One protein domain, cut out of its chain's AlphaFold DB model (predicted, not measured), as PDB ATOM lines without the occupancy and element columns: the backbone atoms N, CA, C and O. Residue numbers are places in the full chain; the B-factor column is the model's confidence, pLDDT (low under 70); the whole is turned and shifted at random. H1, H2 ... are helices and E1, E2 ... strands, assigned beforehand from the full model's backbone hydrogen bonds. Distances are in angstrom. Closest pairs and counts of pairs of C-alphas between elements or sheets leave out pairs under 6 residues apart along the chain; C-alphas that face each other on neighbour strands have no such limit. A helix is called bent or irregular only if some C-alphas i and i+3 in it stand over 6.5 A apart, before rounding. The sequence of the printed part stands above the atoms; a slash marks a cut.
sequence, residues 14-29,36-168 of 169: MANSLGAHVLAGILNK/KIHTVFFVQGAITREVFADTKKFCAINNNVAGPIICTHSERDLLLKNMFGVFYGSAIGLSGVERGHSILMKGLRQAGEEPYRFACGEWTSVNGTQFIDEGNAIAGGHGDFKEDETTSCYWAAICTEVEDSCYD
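This is residues 14 to 29 and 36 to 168 of the 169 residues of an uncharacterized protein of Chondrus crispus (UniProt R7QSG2). A strongly twisted sheet of five strands forms the core, with H1 and H5 over one face and H7 over the other. Beyond H7 sits H6, while the long loop of residues 128 to 146 and the tail with H8 reach out toward opposite ends of the longest axis. The printed part has 149 residues, with eight named helices and five named strands in the order E1 H1 E2 H2 H3 E3 H4 H5 E4 H6 E5 H7 H8; the sheet, E1 E2 E3 E5 E4, is parallel throughout. The class is mixed, helices and strands; the whole is compact, with a radius of gyration of the C-alphas of 14.6 A, and flat, spanning 46 by 38 by 20 A.

Start at edge strand E1, residues 14 to 16, parallel to E2, residues 39 to 43; N 15 and O 41 are 2.9 A apart. H1, residues 18 to 27, is on the sheet at a height of 8.3 A, over E1 and only just not over E2, where 2 of its C-alphas fall. H2, residues 49 to 52, is not on the sheet. H3, residues 59 to 64, is irregular, with C-alphas 59 and 62 7.3 A apart, and only grazes the sheet; it touches H1, the closest C-alphas being Leu 27 and Ile 61 at 5.2 A. E2, H2, H3 and E3, residues 69 to 73, form a strand-helix-strand unit, two parallel neighbour strands with helices between; N 42 and O 70 are 2.8 A apart. H4, residues 78 to 88, only just touches H5, residues 92 to 95, with 3 pairs of C-alphas within 8 A, the closest Leu 80 and Leu 94 at 6.3 A. E3, H4, H5 and E4, residues 101 to 104, form a split unit, with E5, residues 123 to 127, between its strands; N 126 and O 71 are 2.8 A apart, N 127 and O 103 2.8 A. E4, H6, residues 108 to 113, and E5 form another strand-helix-strand unit; these three crossovers are right-handed. H7, residues 147 to 158, lies over E2 and E3 on the face opposite H1 and H5, and with residues 148 to 152 alone touches H6, the closest C-alphas being Leu 108 and Glu 149 at 5.8 A. H8, residues 164 to 167, touches no helix. Every O i to N i+4 pair is within hydrogen-bond range in H1, H6 and H7; H4 has 4 of 7 and H3 0 of 2, with 2 of 3 O i to N i+3 pairs, and H2, H5 and H8 are too short for such a pair.

Find C-alpha 14 at (129.549, 153.035, 138.502), where E1 begins; H1 runs 14.6 A, E3 13.1 A and H4 14.3 A. H7 starts at C-alpha 147, (139.542, 154.709, 127.764), and runs 16.0 A; H8 ends at C-alpha 167, (121.217, 136.914, 143.136).

The C-alphas of Ala 137 and Ser 165, the two farthest apart, are 45.8 A from each other. Residues 30 to 35 are not printed, and C-alphas 29 and 36 are 12.3 A apart across the cut. The link E5 to H7 is long; pLDDT is under 70 at residues 133 to 141 and 143.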
ATOM      1  N   MET A  14     128.225 152.429 138.507       96.25
ATOM      2  CA  MET A  14     129.549 153.035 138.502       96.25
ATOM      3  C   MET A  14     129.483 154.374 139.208       96.25
ATOM      4  O   MET A  14     128.536 155.137 139.015       96.25
ATOM      5  N   ALA A  15     130.498 154.672 140.010       95.56
ATOM      6  CA  ALA A  15     130.642 155.992 140.585       95.56
ATOM      7  C   ALA A  15     132.110 156.394 140.713       95.56
ATOM      8  O   ALA A  15     132.943 155.622 141.193       95.56
ATOM      9  N   ASN A  16     132.398 157.628 140.296       93.06
ATOM     10  CA  ASN A  16     133.724 158.227 140.355       93.06
ATOM     11  C   ASN A  16     133.875 159.140 141.589       93.06
ATOM     12  O   ASN A  16     132.909 159.800 141.987       93.06
ATOM     13  N   SER A  17     135.071 159.192 142.186       92.69
ATOM     14  CA  SER A  17     135.431 160.178 143.219       92.69
ATOM     15  C   SER A  17     134.448 160.199 144.402       92.69
ATOM     16  O   SER A  17     134.212 159.163 145.024       92.69
ATOM     17  N   LEU A  18     133.857 161.348 144.747       92.06
ATOM     18  CA  LEU A  18     132.847 161.483 145.806       92.06
ATOM     19  C   LEU A  18     131.542 160.734 145.498       92.06
ATOM     20  O   LEU A  18     130.834 160.333 146.423       92.06
ATOM     21  N   GLY A  19     131.237 160.475 144.224       95.00
ATOM     22  CA  GLY A  19     130.120 159.612 143.845       95.00
ATOM     23  C   GLY A  19     130.269 158.203 144.422       95.00
ATOM     24  O   GLY A  19     129.272 157.592 144.808       95.00
ATOM     25  N   ALA A  20     131.504 157.705 144.559       95.06
ATOM     26  CA  ALA A  20     131.781 156.421 145.197       95.06
ATOM     27  C   ALA A  20     131.232 156.386 146.632       95.06
ATOM     28  O   ALA A  20     130.633 155.395 147.042       95.06
ATOM     29  N   HIS A  21     131.399 157.476 147.390       92.06
ATOM     30  CA  HIS A  21     130.887 157.600 148.758       92.06
ATOM     31  C   HIS A  21     129.360 157.501 148.801       92.06
ATOM     32  O   HIS A  21     128.804 156.830 149.674       92.06
ATOM     33  N   VAL A  22     128.688 158.164 147.855       92.88
ATOM     34  CA  VAL A  22     127.226 158.128 147.725       92.88
ATOM     35  C   VAL A  22     126.765 156.708 147.409       92.88
ATOM     36  O   VAL A  22     125.898 156.179 148.104       92.88
ATOM     37  N   LEU A  23     127.389 156.065 146.419       94.62
ATOM     38  CA  LEU A  23     127.063 154.702 146.013       94.62
ATOM     39  C   LEU A  23     127.297 153.693 147.148       94.62
ATOM     40  O   LEU A  23     126.417 152.886 147.436       94.62
ATOM     41  N   ALA A  24     128.426 153.786 147.856       93.25
ATOM     42  CA  ALA A  24     128.706 152.956 149.026       93.25
ATOM     43  C   ALA A  24     127.660 153.164 150.134       93.25
ATOM     44  O   ALA A  24     127.193 152.204 150.743       93.25
ATOM     45  N   GLY A  25     127.227 154.408 150.362       91.12
ATOM     46  CA  GLY A  25     126.163 154.729 151.312       91.12
ATOM     47  C   GLY A  25     124.796 154.146 150.941       91.12
ATOM     48  O   GLY A  25     124.049 153.755 151.838       91.12
ATOM     49  N   ILE A  26     124.471 154.065 149.647       89.69
ATOM     50  CA  ILE A  26     123.249 153.413 149.148       89.69
ATOM     51  C   ILE A  26     123.348 151.898 149.359       89.69
ATOM     52  O   ILE A  26     122.469 151.305 149.981       89.69
ATOM     53  N   LEU A  27     124.443 151.288 148.901       90.88
ATOM     54  CA  LEU A  27     124.636 149.835 148.908       90.88
ATOM     55  C   LEU A  27     124.897 149.242 150.294       90.88
ATOM     56  O   LEU A  27     124.782 148.037 150.472       90.88
ATOM     57  N   ASN A  28     125.261 150.054 151.280       87.88
ATOM     58  CA  ASN A  28     125.478 149.576 152.640       87.88
ATOM     59  C   ASN A  28     124.195 149.514 153.485       87.88
ATOM     60  O   ASN A  28     124.208 148.994 154.600       87.88
ATOM     61  N   LYS A  29     123.074 150.055 152.997       80.56
ATOM     62  CA  LYS A  29     121.807 149.956 153.724       80.56
ATOM     63  C   LYS A  29     121.245 148.536 153.586       80.56
ATOM     64  O   LYS A  29     121.162 148.034 152.463       80.56
ATOM     65  N   LYS A  36     119.545 142.284 143.842       90.44
ATOM     66  CA  LYS A  36     120.994 142.508 143.918       90.44
ATOM     67  C   LYS A  36     121.534 143.116 142.620       90.44
ATOM     68  O   LYS A  36     121.108 142.765 141.520       90.44
ATOM     69  N   ILE A  37     122.509 144.007 142.759       93.19
ATOM     70  CA  ILE A  37     123.233 144.628 141.647       93.19
ATOM     71  C   ILE A  37     124.170 143.597 141.017       93.19
ATOM     72  O   ILE A  37     124.819 142.836 141.728       93.19
ATOM     73  N   HIS A  38     124.265 143.571 139.688       95.00
ATOM     74  CA  HIS A  38     125.149 142.640 138.995       95.00
ATOM     75  C   HIS A  38     126.618 142.934 139.294       95.00
ATOM     76  O   HIS A  38     127.338 142.042 139.704       95.00
ATOM     77  N   THR A  39     127.071 144.172 139.125       96.50
ATOM     78  CA  THR A  39     128.452 144.562 139.437       96.50
ATOM     79  C   THR A  39     128.525 146.046 139.775       96.50
ATOM     80  O   THR A  39     127.658 146.836 139.377       96.50
ATOM     81  N   VAL A  40     129.541 146.417 140.549       96.56
ATOM     82  CA  VAL A  40     129.766 147.783 141.018       96.56
ATOM     83  C   VAL A  40     131.192 148.212 140.706       96.56
ATOM     84  O   VAL A  40     132.135 147.472 140.973       96.56
ATOM     85  N   PHE A  41     131.337 149.434 140.202       97.12
ATOM     86  CA  PHE A  41     132.613 150.073 139.905       97.12
ATOM     87  C   PHE A  41     132.812 151.296 140.799       97.12
ATOM     88  O   PHE A  41     132.120 152.309 140.664       97.12
ATOM     89  N   PHE A  42     133.792 151.212 141.691       96.06
ATOM     90  CA  PHE A  42     134.335 152.351 142.416       96.06
ATOM     91  C   PHE A  42     135.551 152.870 141.658       96.06
ATOM     92  O   PHE A  42     136.638 152.296 141.717       96.06
ATOM     93  N   VAL A  43     135.350 153.953 140.919       94.12
ATOM     94  CA  VAL A  43     136.373 154.536 140.052       94.12
ATOM     95  C   VAL A  43     137.034 155.670 140.813       94.12
ATOM     96  O   VAL A  43     136.379 156.662 141.119       94.12
ATOM     97  N   GLN A  44     138.308 155.534 141.177       92.38
ATOM     98  CA  GLN A  44     139.068 156.631 141.784       92.38
ATOM     99  C   GLN A  44     138.334 157.145 143.032       92.38
ATOM    100  O   GLN A  44     138.172 158.342 143.262       92.38
ATOM    101  N   GLY A  45     137.781 156.207 143.808       94.38
ATOM    102  CA  GLY A  45     136.831 156.525 144.861       94.38
ATOM    103  C   GLY A  45     137.477 157.345 145.972       94.38
ATOM    104  O   GLY A  45     138.463 156.926 146.583       94.38
ATOM    105  N   ALA A  46     136.880 158.493 146.282       93.75
ATOM    106  CA  ALA A  46     137.323 159.380 147.351       93.75
ATOM    107  C   ALA A  46     136.780 158.903 148.705       93.75
ATOM    108  O   ALA A  46     136.024 159.624 149.344       93.75
ATOM    109  N   ILE A  47     137.092 157.663 149.099       94.06
ATOM    110  CA  ILE A  47     136.633 157.004 150.334       94.06
ATOM    111  C   ILE A  47     137.834 156.439 151.071       94.06
ATOM    112  O   ILE A  47     138.651 155.773 150.446       94.06
ATOM    113  N   THR A  48     137.929 156.643 152.383       93.69
ATOM    114  CA  THR A  48     139.001 156.057 153.198       93.69
ATOM    115  C   THR A  48     138.969 154.533 153.103       93.69
ATOM    116  O   THR A  48     137.945 153.920 153.387       93.69
ATOM    117  N   ARG A  49     140.081 153.899 152.728       92.25
ATOM    118  CA  ARG A  49     140.120 152.461 152.405       92.25
ATOM    119  C   ARG A  49     139.698 151.514 153.528       92.25
ATOM    120  O   ARG A  49     139.084 150.483 153.257       92.25
ATOM    121  N   GLU A  50     139.950 151.898 154.773       88.50
ATOM    122  CA  GLU A  50     139.663 151.093 155.965       88.50
ATOM    123  C   GLU A  50     138.162 150.874 156.190       88.50
ATOM    124  O   GLU A  50     137.765 149.910 156.837       88.50
ATOM    125  N   VAL A  51     137.284 151.740 155.665       88.94
ATOM    126  CA  VAL A  51     135.845 151.660 155.979       88.94
ATOM    127  C   VAL A  51     135.151 150.449 155.350       88.94
ATOM    128  O   VAL A  51     134.009 150.162 155.711       88.94
ATOM    129  N   PHE A  52     135.818 149.758 154.425       87.62
ATOM    130  CA  PHE A  52     135.326 148.540 153.784       87.62
ATOM    131  C   PHE A  52     135.771 147.260 154.483       87.62
ATOM    132  O   PHE A  52     135.202 146.212 154.182       87.62
ATOM    133  N   ALA A  53     136.755 147.330 155.390       84.81
ATOM    134  CA  ALA A  53     137.230 146.164 156.123       84.81
ATOM    135  C   ALA A  53     136.093 145.501 156.919       84.81
ATOM    136  O   ALA A  53     135.058 146.115 157.204       84.81
ATOM    137  N   ASP A  54     136.280 144.235 157.283       79.81
ATOM    138  CA  ASP A  54     135.272 143.489 158.033       79.81
ATOM    139  C   ASP A  54     134.882 144.254 159.301       79.81
ATOM    140  O   ASP A  54     135.721 144.882 159.948       79.81
ATOM    141  N   THR A  55     133.591 144.239 159.647       79.62
ATOM    142  CA  THR A  55     132.993 144.993 160.773       79.62
ATOM    143  C   THR A  55     132.970 146.523 160.635       79.62
ATOM    144  O   THR A  55     132.492 147.209 161.541       79.62
ATOM    145  N   LYS A  56     133.444 147.089 159.518       86.00
ATOM    146  CA  LYS A  56     133.463 148.545 159.298       86.00
ATOM    147  C   LYS A  56     132.229 149.054 158.561       86.00
ATOM    148  O   LYS A  56     131.354 148.300 158.150       86.00
ATOM    149  N   LYS A  57     132.159 150.382 158.423       84.38
ATOM    150  CA  LYS A  57     130.975 151.122 157.972       84.38
ATOM    151  C   LYS A  57     130.362 150.570 156.692       84.38
ATOM    152  O   LYS A  57     129.146 150.551 156.631       84.38
ATOM    153  N   PHE A  58     131.165 150.170 155.706       87.31
ATOM    154  CA  PHE A  58     130.720 149.717 154.387       87.31
ATOM    155  C   PHE A  58     130.958 148.217 154.138       87.31
ATOM    156  O   PHE A  58     131.011 147.776 152.989       87.31
ATOM    157  N   CYS A  59     131.094 147.412 155.197       84.06
ATOM    158  CA  CYS A  59     131.369 145.979 155.066       84.06
ATOM    159  C   CYS A  59     130.212 145.184 154.429       84.06
ATOM    160  O   CYS A  59     130.458 144.148 153.808       84.06
ATOM    161  N   ALA A  60     128.973 145.684 154.535       87.44
ATOM    162  CA  ALA A  60     127.751 144.984 154.133       87.44
ATOM    163  C   ALA A  60     127.386 145.136 152.644       87.44
ATOM    164  O   ALA A  60     126.379 144.580 152.211       87.44
ATOM    165  N   ILE A  61     128.188 145.849 151.844       90.31
ATOM    166  CA  ILE A  61     127.923 146.058 150.406       90.31
ATOM    167  C   ILE A  61     127.775 144.731 149.649       90.31
ATOM    168  O   ILE A  61     126.919 144.628 148.774       90.31
ATOM    169  N   ASN A  62     128.538 143.699 150.022       88.81
ATOM    170  CA  ASN A  62     128.461 142.358 149.432       88.81
ATOM    171  C   ASN A  62     127.057 141.743 149.496       88.81
ATOM    172  O   ASN A  62     126.702 140.941 148.642       88.81
ATOM    173  N   ASN A  63     126.234 142.138 150.467       89.50
ATOM    174  CA  ASN A  63     124.872 141.620 150.590       89.50
ATOM    175  C   ASN A  63     123.950 142.153 149.482       89.50
ATOM    176  O   ASN A  63     122.901 141.570 149.231       89.50
ATOM    177  N   ASN A  64     124.334 143.245 148.814       91.38
ATOM    178  CA  ASN A  64     123.546 143.912 147.778       91.38
ATOM    179  C   ASN A  64     124.149 143.773 146.366       91.38
ATOM    180  O   ASN A  64     123.582 144.313 145.414       91.38
ATOM    181  N   VAL A  65     125.275 143.069 146.204       92.69
ATOM    182  CA  VAL A  65     125.960 142.891 144.914       92.69
ATOM    183  C   VAL A  65     126.194 141.404 144.660       92.69
ATOM    184  O   VAL A  65     126.789 140.723 145.486       92.69
ATOM    185  N   ALA A  66     125.708 140.901 143.528       93.50
ATOM    186  CA  ALA A  66     125.808 139.496 143.148       93.50
ATOM    187  C   ALA A  66     127.146 139.166 142.472       93.50
ATOM    188  O   ALA A  66     127.752 138.144 142.755       93.50
ATOM    189  N   GLY A  67     127.619 140.011 141.561       94.88
ATOM    190  CA  GLY A  67     128.873 139.804 140.837       94.88
ATOM    191  C   GLY A  67     130.055 140.542 141.465       94.88
ATOM    192  O   GLY A  67     130.023 140.861 142.657       94.88
ATOM    193  N   PRO A  68     131.115 140.795 140.685       96.25
ATOM    194  CA  PRO A  68     132.333 141.387 141.214       96.25
ATOM    195  C   PRO A  68     132.146 142.853 141.607       96.25
ATOM    196  O   PRO A  68     131.360 143.592 141.003       96.25
ATOM    197  N   ILE A  69     132.916 143.287 142.602       96.31
ATOM    198  CA  ILE A  69     132.997 144.672 143.059       96.31
ATOM    199  C   ILE A  69     134.392 145.192 142.718       96.31
ATOM    200  O   ILE A  69     135.387 144.823 143.341       96.31
ATOM    201  N   ILE A  70     134.467 146.056 141.715       97.06
ATOM    202  CA  ILE A  70     135.727 146.529 141.154       97.06
ATOM    203  C   ILE A  70     136.066 147.899 141.727       97.06
ATOM    204  O   ILE A  70     135.266 148.830 141.662       97.06
ATOM    205  N   CYS A  71     137.280 148.039 142.245       95.81
ATOM    206  CA  CYS A  71     137.853 149.316 142.641       95.81
ATOM    207  C   CYS A  71     139.061 149.618 141.756       95.81
ATOM    208  O   CYS A  71     140.119 149.022 141.946       95.81
ATOM    209  N   THR A  72     138.941 150.547 140.806       94.50
ATOM    210  CA  THR A  72     140.118 151.023 140.065       94.50
ATOM    211  C   THR A  72     140.818 152.114 140.847       94.50
ATOM    212  O   THR A  72     140.182 153.030 141.374       94.50
ATOM    213  N   HIS A  73     142.140 152.018 140.912       93.75
ATOM    214  CA  HIS A  73     142.959 152.990 141.618       93.75
ATOM    215  C   HIS A  73     144.232 153.326 140.847       93.75
ATOM    216  O   HIS A  73     144.692 152.550 140.005       93.75
ATOM    217  N   SER A  74     144.799 154.490 141.147       91.25
ATOM    218  CA  SER A  74     146.077 154.943 140.610       91.25
ATOM    219  C   SER A  74     146.887 155.601 141.717       91.25
ATOM    220  O   SER A  74     146.433 156.561 142.334       91.25
ATOM    221  N   GLU A  75     148.120 155.146 141.927       88.88
ATOM    222  CA  GLU A  75     149.050 155.754 142.892       88.88
ATOM    223  C   GLU A  75     149.481 157.174 142.476       88.88
ATOM    224  O   GLU A  75     150.093 157.912 143.254       88.88
ATOM    225  N   ARG A  76     149.145 157.563 141.240       86.62
ATOM    226  CA  ARG A  76     149.400 158.878 140.645       86.62
ATOM    227  C   ARG A  76     148.212 159.836 140.766       86.62
ATOM    228  O   ARG A  76     148.292 160.952 140.260       86.62
ATOM    229  N   ASP A  77     147.125 159.446 141.432       87.12
ATOM    230  CA  ASP A  77     146.004 160.347 141.715       87.12
ATOM    231  C   ASP A  77     146.411 161.389 142.777       87.12
ATOM    232  O   ASP A  77     146.291 161.192 143.991       87.12
ATOM    233  N   LEU A  78     146.954 162.515 142.303       85.12
ATOM    234  CA  LEU A  78     147.434 163.601 143.156       85.12
ATOM    235  C   LEU A  78     146.299 164.327 143.878       85.12
ATOM    236  O   LEU A  78     146.531 164.863 144.962       85.12
ATOM    237  N   LEU A  79     145.084 164.328 143.325       86.00
ATOM    238  CA  LEU A  79     143.936 164.949 143.973       86.00
ATOM    239  C   LEU A  79     143.545 164.141 145.210       86.00
ATOM    240  O   LEU A  79     143.450 164.698 146.304       86.00
ATOM    241  N   LEU A  80     143.417 162.821 145.089       89.38
ATOM    242  CA  LEU A  80     143.176 161.963 146.246       89.38
ATOM    243  C   LEU A  80     144.350 161.979 147.223       89.38
ATOM    244  O   LEU A  80     144.129 162.013 148.432       89.38
ATOM    245  N   LYS A  81     145.591 162.010 146.736       88.94
ATOM    246  CA  LYS A  81     146.770 162.069 147.606       88.94
ATOM    247  C   LYS A  81     146.843 163.363 148.420       88.94
ATOM    248  O   LYS A  81     147.053 163.307 149.628       88.94
ATOM    249  N   ASN A  82     146.677 164.515 147.774       87.25
ATOM    250  CA  ASN A  82     146.945 165.816 148.389       87.25
ATOM    251  C   ASN A  82     145.698 166.448 149.011       87.25
ATOM    252  O   ASN A  82     145.798 167.063 150.067       87.25
ATOM    253  N   MET A  83     144.526 166.311 148.384       86.06
ATOM    254  CA  MET A  83     143.293 166.919 148.893       86.06
ATOM    255  C   MET A  83     142.569 165.988 149.854       86.06
ATOM    256  O   MET A  83     142.214 166.402 150.949       86.06
ATOM    257  N   PHE A  84     142.353 164.726 149.479       88.62
ATOM    258  CA  PHE A  84     141.654 163.788 150.361       88.62
ATOM    259  C   PHE A  84     142.580 163.252 151.463       88.62
ATOM    260  O   PHE A  84     142.213 163.255 152.640       88.62
ATOM    261  N   GLY A  85     143.802 162.862 151.087       87.19
ATOM    262  CA  GLY A  85     144.795 162.232 151.959       87.19
ATOM    263  C   GLY A  85     145.138 163.028 153.212       87.19
ATOM    264  O   GLY A  85     145.281 162.448 154.286       87.19
ATOM    265  N   VAL A  86     145.200 164.356 153.092       85.88
ATOM    266  CA  VAL A  86     145.528 165.262 154.204       85.88
ATOM    267  C   VAL A  86     144.462 165.250 155.303       85.88
ATOM    268  O   VAL A  86     144.806 165.370 156.476       85.88
ATOM    269  N   PHE A  87     143.183 165.089 154.955       86.12
ATOM    270  CA  PHE A  87     142.079 165.205 155.915       86.12
ATOM    271  C   PHE A  87     141.471 163.862 156.328       86.12
ATOM    272  O   PHE A  87     140.930 163.754 157.428       86.12
ATOM    273  N   TYR A  88     141.538 162.849 155.463       86.19
ATOM    274  CA  TYR A  88     140.740 161.626 155.603       86.19
ATOM    275  C   TYR A  88     141.551 160.327 155.461       86.19
ATOM    276  O   TYR A  88     140.971 159.238 155.510       86.19
ATOM    277  N   GLY A  89     142.876 160.413 155.302       88.75
ATOM    278  CA  GLY A  89     143.753 159.254 155.112       88.75
ATOM    279  C   GLY A  89     143.725 158.692 153.687       88.75
ATOM    280  O   GLY A  89     143.291 159.355 152.748       88.75
ATOM    281  N   SER A  90     144.218 157.463 153.492       92.06
ATOM    282  CA  SER A  90     144.377 156.907 152.140       92.06
ATOM    283  C   SER A  90     143.038 156.521 151.503       92.06
ATOM    284  O   SER A  90     142.272 155.722 152.054       92.06
ATOM    285  N   ALA A  91     142.766 157.090 150.327       94.50
ATOM    286  CA  ALA A  91     141.564 156.826 149.550       94.50
ATOM    287  C   ALA A  91     141.655 155.501 148.774       94.50
ATOM    288  O   ALA A  91     142.723 155.133 148.277       94.50
ATOM    289  N   ILE A  92     140.518 154.833 148.560       94.81
ATOM    290  CA  ILE A  92     140.453 153.629 147.716       94.81
ATOM    291  C   ILE A  92     140.891 153.908 146.278       94.81
ATOM    292  O   ILE A  92     141.520 153.057 145.664       94.81
ATOM    293  N   GLY A  93     140.640 155.109 145.752       93.06
ATOM    294  CA  GLY A  93     141.087 155.505 144.417       93.06
ATOM    295  C   GLY A  93     142.593 155.733 144.280       93.06
ATOM    296  O   GLY A  93     143.092 155.782 143.160       93.06
ATOM    297  N   LEU A  94     143.321 155.826 145.397       92.25
ATOM    298  CA  LEU A  94     144.780 155.953 145.419       92.25
ATOM    299  C   LEU A  94     145.456 154.584 145.586       92.25
ATOM    300  O   LEU A  94     146.403 154.259 144.873       92.25
ATOM    301  N   SER A  95     144.968 153.765 146.523       92.19
ATOM    302  CA  SER A  95     145.674 152.552 146.977       92.19
ATOM    303  C   SER A  95     144.827 151.275 146.976       92.19
ATOM    304  O   SER A  95     145.255 150.260 147.525       92.19
ATOM    305  N   GLY A  96     143.620 151.317 146.415       93.69
ATOM    306  CA  GLY A  96     142.676 150.206 146.459       93.69
ATOM    307  C   GLY A  96     142.052 149.988 147.842       93.69
ATOM    308  O   GLY A  96     142.345 150.678 148.827       93.69
ATOM    309  N   VAL A  97     141.166 148.998 147.916       91.94
ATOM    310  CA  VAL A  97     140.513 148.560 149.157       91.94
ATOM    311  C   VAL A  97     141.402 147.589 149.944       91.94
ATOM    312  O   VAL A  97     142.268 146.931 149.377       91.94
ATOM    313  N   GLU A  98     141.198 147.485 151.260       86.62
ATOM    314  CA  GLU A  98     141.965 146.558 152.119       86.62
ATOM    315  C   GLU A  98     141.478 145.104 152.075       86.62
ATOM    316  O   GLU A  98     142.145 144.211 152.589       86.62
ATOM    317  N   ARG A  99     140.314 144.860 151.470       87.12
ATOM    318  CA  ARG A  99     139.693 143.537 151.383       87.12
ATOM    319  C   ARG A  99     139.743 142.981 149.967       87.12
ATOM    320  O   ARG A  99     139.805 143.732 148.999       87.12
ATOM    321  N   GLY A 100     139.590 141.665 149.865       88.94
ATOM    322  CA  GLY A 100     139.627 140.971 148.584       88.94
ATOM    323  C   GLY A 100     141.046 140.903 148.034       88.94
ATOM    324  O   GLY A 100     142.005 140.793 148.797       88.94
ATOM    325  N   HIS A 101     141.182 140.938 146.712       91.56
ATOM    326  CA  HIS A 101     142.471 140.771 146.050       91.56
ATOM    327  C   HIS A 101     142.852 141.997 145.215       91.56
ATOM    328  O   HIS A 101     142.006 142.798 144.816       91.56
ATOM    329  N   SER A 102     144.151 142.150 144.962       94.25
ATOM    330  CA  SER A 102     144.694 143.225 144.129       94.25
ATOM    331  C   SER A 102     145.307 142.651 142.859       94.25
ATOM    332  O   SER A 102     146.060 141.681 142.922       94.25
ATOM    333  N   ILE A 103     144.999 143.256 141.717       95.31
ATOM    334  CA  ILE A 103     145.571 142.912 140.413       95.31
ATOM    335  C   ILE A 103     146.066 144.166 139.703       95.31
ATOM    336  O   ILE A 103     145.692 145.286 140.045       95.31
ATOM    337  N   LEU A 104     146.884 143.969 138.675       94.88
ATOM    338  CA  LEU A 104     147.240 145.029 137.741       94.88
ATOM    339  C   LEU A 104     146.201 145.103 136.620       94.88
ATOM    340  O   LEU A 104     145.712 144.073 136.146       94.88
ATOM    341  N   MET A 105     145.897 146.320 136.178       94.00
ATOM    342  CA  MET A 105     145.193 146.528 134.918       94.00
ATOM    343  C   MET A 105     146.061 146.002 133.771       94.00
ATOM    344  O   MET A 105     147.277 146.191 133.755       94.00
ATOM    345  N   LYS A 106     145.433 145.310 132.828       93.06
ATOM    346  CA  LYS A 106     146.068 144.687 131.669       93.06
ATOM    347  C   LYS A 106     145.885 145.569 130.440       93.06
ATOM    348  O   LYS A 106     144.795 146.093 130.214       93.06
ATOM    349  N   GLY A 107     146.922 145.643 129.608       89.88
ATOM    350  CA  GLY A 107     146.794 146.161 128.245       89.88
ATOM    351  C   GLY A 107     145.864 145.282 127.402       89.88
ATOM    352  O   GLY A 107     145.752 144.083 127.668       89.88
ATOM    353  N   LEU A 108     145.245 145.835 126.354       88.62
ATOM    354  CA  LEU A 108     144.249 145.120 125.534       88.62
ATOM    355  C   LEU A 108     144.721 143.743 125.040       88.62
ATOM    356  O   LEU A 108     143.996 142.756 125.155       88.62
ATOM    357  N   ARG A 109     145.956 143.653 124.526       90.50
ATOM    358  CA  ARG A 109     146.526 142.380 124.053       90.50
ATOM    359  C   ARG A 109     146.625 141.353 125.180       90.50
ATOM    360  O   ARG A 109     146.215 140.210 125.005       90.50
ATOM    361  N   GLN A 110     147.145 141.772 126.331       90.25
ATOM    362  CA  GLN A 110     147.289 140.900 127.493       90.25
ATOM    363  C   GLN A 110     145.921 140.464 128.027       90.25
ATOM    364  O   GLN A 110     145.769 139.313 128.407       90.25
ATOM    365  N   ALA A 111     144.920 141.346 128.029       89.31
ATOM    366  CA  ALA A 111     143.556 140.992 128.416       89.31
ATOM    367  C   ALA A 111     142.919 139.969 127.455       89.31
ATOM    368  O   ALA A 111     142.117 139.147 127.889       89.31
ATOM    369  N   GLY A 112     143.287 139.991 126.169       88.38
ATOM    370  CA  GLY A 112     142.858 138.987 125.192       88.38
ATOM    371  C   GLY A 112     143.532 137.621 125.371       88.38
ATOM    372  O   GLY A 112     142.870 136.597 125.234       88.38
ATOM    373  N   GLU A 113     144.830 137.596 125.685       91.62
ATOM    374  CA  GLU A 113     145.598 136.357 125.917       91.62
ATOM    375  C   GLU A 113     145.298 135.748 127.300       91.62
ATOM    376  O   GLU A 113     145.135 134.536 127.445       91.62
ATOM    377  N   GLU A 114     145.165 136.599 128.314       90.69
ATOM    378  CA  GLU A 114     144.859 136.242 129.693       90.69
ATOM    379  C   GLU A 114     143.693 137.095 130.213       90.69
ATOM    380  O   GLU A 114     143.909 138.142 130.840       90.69
ATOM    381  N   PRO A 115     142.442 136.652 130.023       90.44
ATOM    382  CA  PRO A 115     141.280 137.385 130.504       90.44
ATOM    383  C   PRO A 115     141.293 137.604 132.018       90.44
ATOM    384  O   PRO A 115     141.869 136.825 132.789       90.44
ATOM    385  N   TYR A 116     140.643 138.681 132.458       93.50
ATOM    386  CA  TYR A 116     140.371 138.898 133.875       93.50
ATOM    387  C   TYR A 116     139.498 137.759 134.420       93.50
ATOM    388  O   TYR A 116     138.565 137.311 133.758       93.50
ATOM    389  N   ARG A 117     139.806 137.294 135.634       91.38
ATOM    390  CA  ARG A 117     139.075 136.223 136.324       91.38
ATOM    391  C   ARG A 117     138.382 136.790 137.557       91.38
ATOM    392  O   ARG A 117     138.821 136.556 138.675       91.38
ATOM    393  N   PHE A 118     137.360 137.606 137.329       94.69
ATOM    394  CA  PHE A 118     136.534 138.135 138.409       94.69
ATOM    395  C   PHE A 118     135.533 137.082 138.898       94.69
ATOM    396  O   PHE A 118     135.220 136.138 138.172       94.69
ATOM    397  N   ALA A 119     135.026 137.250 140.121       89.69
ATOM    398  CA  ALA A 119     134.133 136.287 140.758       89.69
ATOM    399  C   ALA A 119     132.988 136.961 141.537       89.69
ATOM    400  O   ALA A 119     133.023 138.157 141.840       89.69
ATOM    401  N   CYS A 120     131.958 136.170 141.844       88.44
ATOM    402  CA  CYS A 120     130.762 136.588 142.578       88.44
ATOM    403  C   CYS A 120     131.107 137.172 143.958       88.44
ATOM    404  O   CYS A 120     131.818 136.554 144.747       88.44
ATOM    405  N   GLY A 121     130.600 138.377 144.244       84.56
ATOM    406  CA  GLY A 121     130.762 139.068 145.524       84.56
ATOM    407  C   GLY A 121     132.202 139.450 145.891       84.56
ATOM    408  O   GLY A 121     132.428 139.990 146.978       84.56
ATOM    409  N   GLU A 122     133.189 139.186 145.036       91.88
ATOM    410  CA  GLU A 122     134.581 139.469 145.357       91.88
ATOM    411  C   GLU A 122     134.924 140.939 145.128       91.88
ATOM    412  O   GLU A 122     134.568 141.541 144.114       91.88
ATOM    413  N   TRP A 123     135.654 141.511 146.086       94.56
ATOM    414  CA  TRP A 123     136.299 142.803 145.901       94.56
ATOM    415  C   TRP A 123     137.607 142.615 145.146       94.56
ATOM    416  O   TRP A 123     138.479 141.860 145.582       94.56
ATOM    417  N   THR A 124     137.765 143.369 144.066       96.31
ATOM    418  CA  THR A 124     139.005 143.407 143.300       96.31
ATOM    419  C   THR A 124     139.504 144.838 143.192       96.31
ATOM    420  O   THR A 124     138.878 145.686 142.553       96.31
ATOM    421  N   SER A 125     140.662 145.105 143.790       96.38
ATOM    422  CA  SER A 125     141.409 146.337 143.548       96.38
ATOM    423  C   SER A 125     142.220 146.184 142.268       96.38
ATOM    424  O   SER A 125     143.100 145.331 142.180       96.38
ATOM    425  N   VAL A 126     141.925 146.996 141.261       96.31
ATOM    426  CA  VAL A 126     142.634 146.999 139.981       96.31
ATOM    427  C   VAL A 126     143.549 148.215 139.944       96.31
ATOM    428  O   VAL A 126     143.089 149.353 139.811       96.31
ATOM    429  N   ASN A 127     144.851 147.975 140.054       94.31
ATOM    430  CA  ASN A 127     145.860 149.014 139.935       94.31
ATOM    431  C   ASN A 127     146.002 149.413 138.462       94.31
ATOM    432  O   ASN A 127     146.600 148.695 137.658       94.31
ATOM    433  N   GLY A 128     145.436 150.566 138.120       90.88
ATOM    434  CA  GLY A 128     145.477 151.160 136.791       90.88
ATOM    435  C   GLY A 128     146.580 152.198 136.619       90.88
ATOM    436  O   GLY A 128     146.567 152.903 135.625       90.88
ATOM    437  N   THR A 129     147.541 152.321 137.539       88.50
ATOM    438  CA  THR A 129     148.544 153.410 137.537       88.50
ATOM    439  C   THR A 129     149.284 153.583 136.199       88.50
ATOM    440  O   THR A 129     149.659 154.697 135.843       88.50
ATOM    441  N   GLN A 130     149.487 152.499 135.442       85.00
ATOM    442  CA  GLN A 130     150.135 152.532 134.121       85.00
ATOM    443  C   GLN A 130     149.236 153.060 132.986       85.00
ATOM    444  O   GLN A 130     149.745 153.473 131.946       85.00
ATOM    445  N   PHE A 131     147.916 153.029 133.172       81.38
ATOM    446  CA  PHE A 131     146.901 153.358 132.162       81.38
ATOM    447  C   PHE A 131     146.012 154.539 132.565       81.38
ATOM    448  O   PHE A 131     145.179 154.985 131.785       81.38
ATOM    449  N   ILE A 132     146.176 155.052 133.778       72.19
ATOM    450  CA  ILE A 132     145.404 156.160 134.325       72.19
ATOM    451  C   ILE A 132     146.386 157.321 134.519       72.19
ATOM    452  O   ILE A 132     147.377 157.181 135.241       72.19
ATOM    453  N   ASP A 133     146.140 158.401 133.778       66.75
ATOM    454  CA  ASP A 133     147.151 159.221 133.101       66.75
ATOM    455  C   ASP A 133     147.935 160.200 134.004       66.75
ATOM    456  O   ASP A 133     147.539 160.556 135.117       66.75
ATOM    457  N   GLU A 134     149.083 160.635 133.473       53.97
ATOM    458  CA  GLU A 134     150.048 161.610 134.003       53.97
ATOM    459  C   GLU A 134     149.812 163.044 133.460       53.97
ATOM    460  O   GLU A 134     150.542 163.970 133.823       53.97
ATOM    461  N   GLY A 135     148.815 163.247 132.586       52.25
ATOM    462  CA  GLY A 135     148.671 164.431 131.724       52.25
ATOM    463  C   GLY A 135     148.233 165.736 132.399       52.25
ATOM    464  O   GLY A 135     148.444 166.819 131.847       52.25
ATOM    465  N   ASN A 136     147.670 165.681 133.609       53.94
ATOM    466  CA  ASN A 136     147.204 166.869 134.322       53.94
ATOM    467  C   ASN A 136     147.794 166.929 135.735       53.94
ATOM    468  O   ASN A 136     147.411 166.158 136.604       53.94
ATOM    469  N   ALA A 137     148.700 167.872 136.005       52.25
ATOM    470  CA  ALA A 137     149.409 167.958 137.288       52.25
ATOM    471  C   ALA A 137     148.497 168.202 138.511       52.25
ATOM    472  O   ALA A 137     148.923 167.986 139.645       52.25
ATOM    473  N   ILE A 138     147.262 168.674 138.297       54.38
ATOM    474  CA  ILE A 138     146.325 169.027 139.374       54.38
ATOM    475  C   ILE A 138     145.340 167.887 139.655       54.38
ATOM    476  O   ILE A 138     145.099 167.560 140.815       54.38
ATOM    477  N   ALA A 139     144.775 167.283 138.607       55.16
ATOM    478  CA  ALA A 139     143.816 166.185 138.740       55.16
ATOM    479  C   ALA A 139     144.485 164.802 138.674       55.16
ATOM    480  O   ALA A 139     143.996 163.865 139.291       55.16
ATOM    481  N   GLY A 140     145.610 164.661 137.971       59.94
ATOM    482  CA  GLY A 140     146.266 163.382 137.694       59.94
ATOM    483  C   GLY A 140     145.274 162.324 137.213       59.94
ATOM    484  O   GLY A 140     144.253 162.633 136.593       59.94
ATOM    485  N   GLY A 141     145.520 161.083 137.622       59.78
ATOM    486  CA  GLY A 141     144.651 159.948 137.335       59.78
ATOM    487  C   GLY A 141     143.242 159.979 137.950       59.78
ATOM    488  O   GLY A 141     142.591 158.940 137.974       59.78
ATOM    489  N   HIS A 142     142.770 161.117 138.476       76.00
ATOM    490  CA  HIS A 142     141.441 161.258 139.081       76.00
ATOM    491  C   HIS A 142     140.304 161.327 138.051       76.00
ATOM    492  O   HIS A 142     139.190 160.858 138.301       76.00
ATOM    493  N   GLY A 143     140.588 161.927 136.894       66.94
ATOM    494  CA  GLY A 143     139.631 162.122 135.800       66.94
ATOM    495  C   GLY A 143     140.180 161.767 134.420       66.94
ATOM    496  O   GLY A 143     139.441 161.884 133.448       66.94
ATOM    497  N   ASP A 144     141.448 161.361 134.340       71.25
ATOM    498  CA  ASP A 144     142.168 161.133 133.090       71.25
ATOM    499  C   ASP A 144     142.497 159.642 132.945       71.25
ATOM    500  O   ASP A 144     143.329 159.085 133.668       71.25
ATOM    501  N   PHE A 145     141.762 158.966 132.066       70.62
ATOM    502  CA  PHE A 145     141.785 157.517 131.903       70.62
ATOM    503  C   PHE A 145     142.141 157.182 130.464       70.62
ATOM    504  O   PHE A 145     141.510 157.705 129.546       70.62
ATOM    505  N   LYS A 146     143.047 156.222 130.240       70.06
ATOM    506  CA  LYS A 146     143.051 155.534 128.948       70.06
ATOM    507  C   LYS A 146     141.765 154.733 128.828       70.06
ATOM    508  O   LYS A 146     141.539 153.773 129.574       70.06
ATOM    509  N   GLU A 147     140.911 155.193 127.921       73.44
ATOM    510  CA  GLU A 147     139.542 154.709 127.764       73.44
ATOM    511  C   GLU A 147     139.514 153.216 127.426       73.44
ATOM    512  O   GLU A 147     138.711 152.484 127.999       73.44
ATOM    513  N   ASP A 148     140.432 152.737 126.588       86.38
ATOM    514  CA  ASP A 148     140.421 151.371 126.067       86.38
ATOM    515  C   ASP A 148     140.690 150.298 127.135       86.38
ATOM    516  O   ASP A 148     139.875 149.391 127.329       86.38
ATOM    517  N   GLU A 149     141.811 150.372 127.860       89.69
ATOM    518  CA  GLU A 149     142.153 149.373 128.883       89.69
ATOM    519  C   GLU A 149     141.186 149.404 130.065       89.69
ATOM    520  O   GLU A 149     140.778 148.358 130.584       89.69
ATOM    521  N   THR A 150     140.777 150.610 130.456       87.19
ATOM    522  CA  THR A 150     139.817 150.813 131.539       87.19
ATOM    523  C   THR A 150     138.455 150.225 131.158       87.19
ATOM    524  O   THR A 150     137.871 149.456 131.926       87.19
ATOM    525  N   THR A 151     137.989 150.484 129.931       89.94
ATOM    526  CA  THR A 151     136.748 149.906 129.394       89.94
ATOM    527  C   THR A 151     136.846 148.391 129.262       89.94
ATOM    528  O   THR A 151     135.903 147.697 129.631       89.94
ATOM    529  N   SER A 152     137.979 147.849 128.804       93.50
ATOM    530  CA  SER A 152     138.202 146.401 128.717       93.50
ATOM    531  C   SER A 152     138.071 145.716 130.082       93.50
ATOM    532  O   SER A 152     137.394 144.692 130.205       93.50
ATOM    533  N   CYS A 153     138.650 146.311 131.130       94.19
ATOM    534  CA  CYS A 153     138.511 145.825 132.501       94.19
ATOM    535  C   CYS A 153     137.047 145.839 132.969       94.19
ATOM    536  O   CYS A 153     136.563 144.851 133.523       94.19
ATOM    537  N   TYR A 154     136.328 146.944 132.749       94.81
ATOM    538  CA  TYR A 154     134.925 147.061 133.160       94.81
ATOM    539  C   TYR A 154     134.015 146.118 132.380       94.81
ATOM    540  O   TYR A 154     133.145 145.478 132.967       94.81
ATOM    541  N   TRP A 155     134.260 145.970 131.081       95.12
ATOM    542  CA  TRP A 155     133.541 145.030 130.236       95.12
ATOM    543  C   TRP A 155     133.711 143.592 130.727       95.12
ATOM    544  O   TRP A 155     132.727 142.871 130.860       95.12
ATOM    545  N   ALA A 156     134.930 143.187 131.094       95.44
ATOM    546  CA  ALA A 156     135.173 141.860 131.652       95.44
ATOM    547  C   ALA A 156     134.388 141.611 132.957       95.44
ATOM    548  O   ALA A 156     133.839 140.525 133.148       95.44
ATOM    549  N   ALA A 157     134.266 142.616 133.829       95.81
ATOM    550  CA  ALA A 157     133.454 142.520 135.045       95.81
ATOM    551  C   ALA A 157     131.944 142.438 134.747       95.81
ATOM    552  O   ALA A 157     131.253 141.608 135.330       95.81
ATOM    553  N   ILE A 158     131.436 143.230 133.794       95.44
ATOM    554  CA  ILE A 158     130.029 143.180 133.340       95.44
ATOM    555  C   ILE A 158     129.695 141.827 132.691       95.44
ATOM    556  O   ILE A 158     128.584 141.314 132.818       95.44
ATOM    557  N   CYS A 159     130.647 141.242 131.969       93.06
ATOM    558  CA  CYS A 159     130.480 139.955 131.303       93.06
ATOM    559  C   CYS A 159     130.793 138.757 132.204       93.06
ATOM    560  O   CYS A 159     130.677 137.626 131.739       93.06
ATOM    561  N   THR A 160     131.167 138.974 133.467       92.31
ATOM    562  CA  THR A 160     131.454 137.879 134.396       92.31
ATOM    563  C   THR A 160     130.205 137.015 134.579       92.31
ATOM    564  O   THR A 160     129.108 137.512 134.864       92.31
ATOM    565  N   GLU A 161     130.361 135.707 134.381       90.69
ATOM    566  CA  GLU A 161     129.316 134.741 134.697       90.69
ATOM    567  C   GLU A 161     129.142 134.682 136.215       90.69
ATOM    568  O   GLU A 161     130.101 134.537 136.970       90.69
ATOM    569  N   VAL A 162     127.902 134.855 136.662       90.94
ATOM    570  CA  VAL A 162     127.534 134.880 138.076       90.94
ATOM    571  C   VAL A 162     126.419 133.870 138.244       90.94
ATOM    572  O   VAL A 162     125.410 133.961 137.545       90.94
ATOM    573  N   GLU A 163     126.619 132.916 139.148       89.88
ATOM    574  CA  GLU A 163     125.631 131.886 139.453       89.88
ATOM    575  C   GLU A 163     124.308 132.512 139.904       89.88
ATOM    576  O   GLU A 163     124.285 133.538 140.589       89.88
ATOM    577  N   ASP A 164     123.187 131.883 139.548       88.19
ATOM    578  CA  ASP A 164     121.859 132.396 139.896       88.19
ATOM    579  C   ASP A 164     121.659 132.552 141.409       88.19
ATOM    580  O   ASP A 164     121.034 133.522 141.835       88.19
ATOM    581  N   SER A 165     122.263 131.656 142.195       89.06
ATOM    582  CA  SER A 165     122.275 131.667 143.663       89.06
ATOM    583  C   SER A 165     122.866 132.952 144.251       89.06
ATOM    584  O   SER A 165     122.454 133.404 145.318       89.06
ATOM    585  N   CYS A 166     123.800 133.602 143.548       89.19
ATOM    586  CA  CYS A 166     124.385 134.863 143.996       89.19
ATOM    587  C   CYS A 166     123.374 136.022 143.979       89.19
ATOM    588  O   CYS A 166     123.573 137.006 144.698       89.19
ATOM    589  N   TYR A 167     122.289 135.914 143.202       88.62
ATOM    590  CA  TYR A 167     121.217 136.914 143.136       88.62
ATOM    591  C   TYR A 167     120.112 136.707 144.173       88.62
ATOM    592  O   TYR A 167     119.288 137.609 144.341       88.62
ATOM    593  N   ASP A 168     120.103 135.572 144.872       84.31
ATOM    594  CA  ASP A 168     119.113 135.289 145.909       84.31
ATOM    595  C   ASP A 168     119.322 136.240 147.106       84.31
ATOM    596  O   ASP A 168     120.464 136.568 147.457       84.31
TER     597      ASP A 168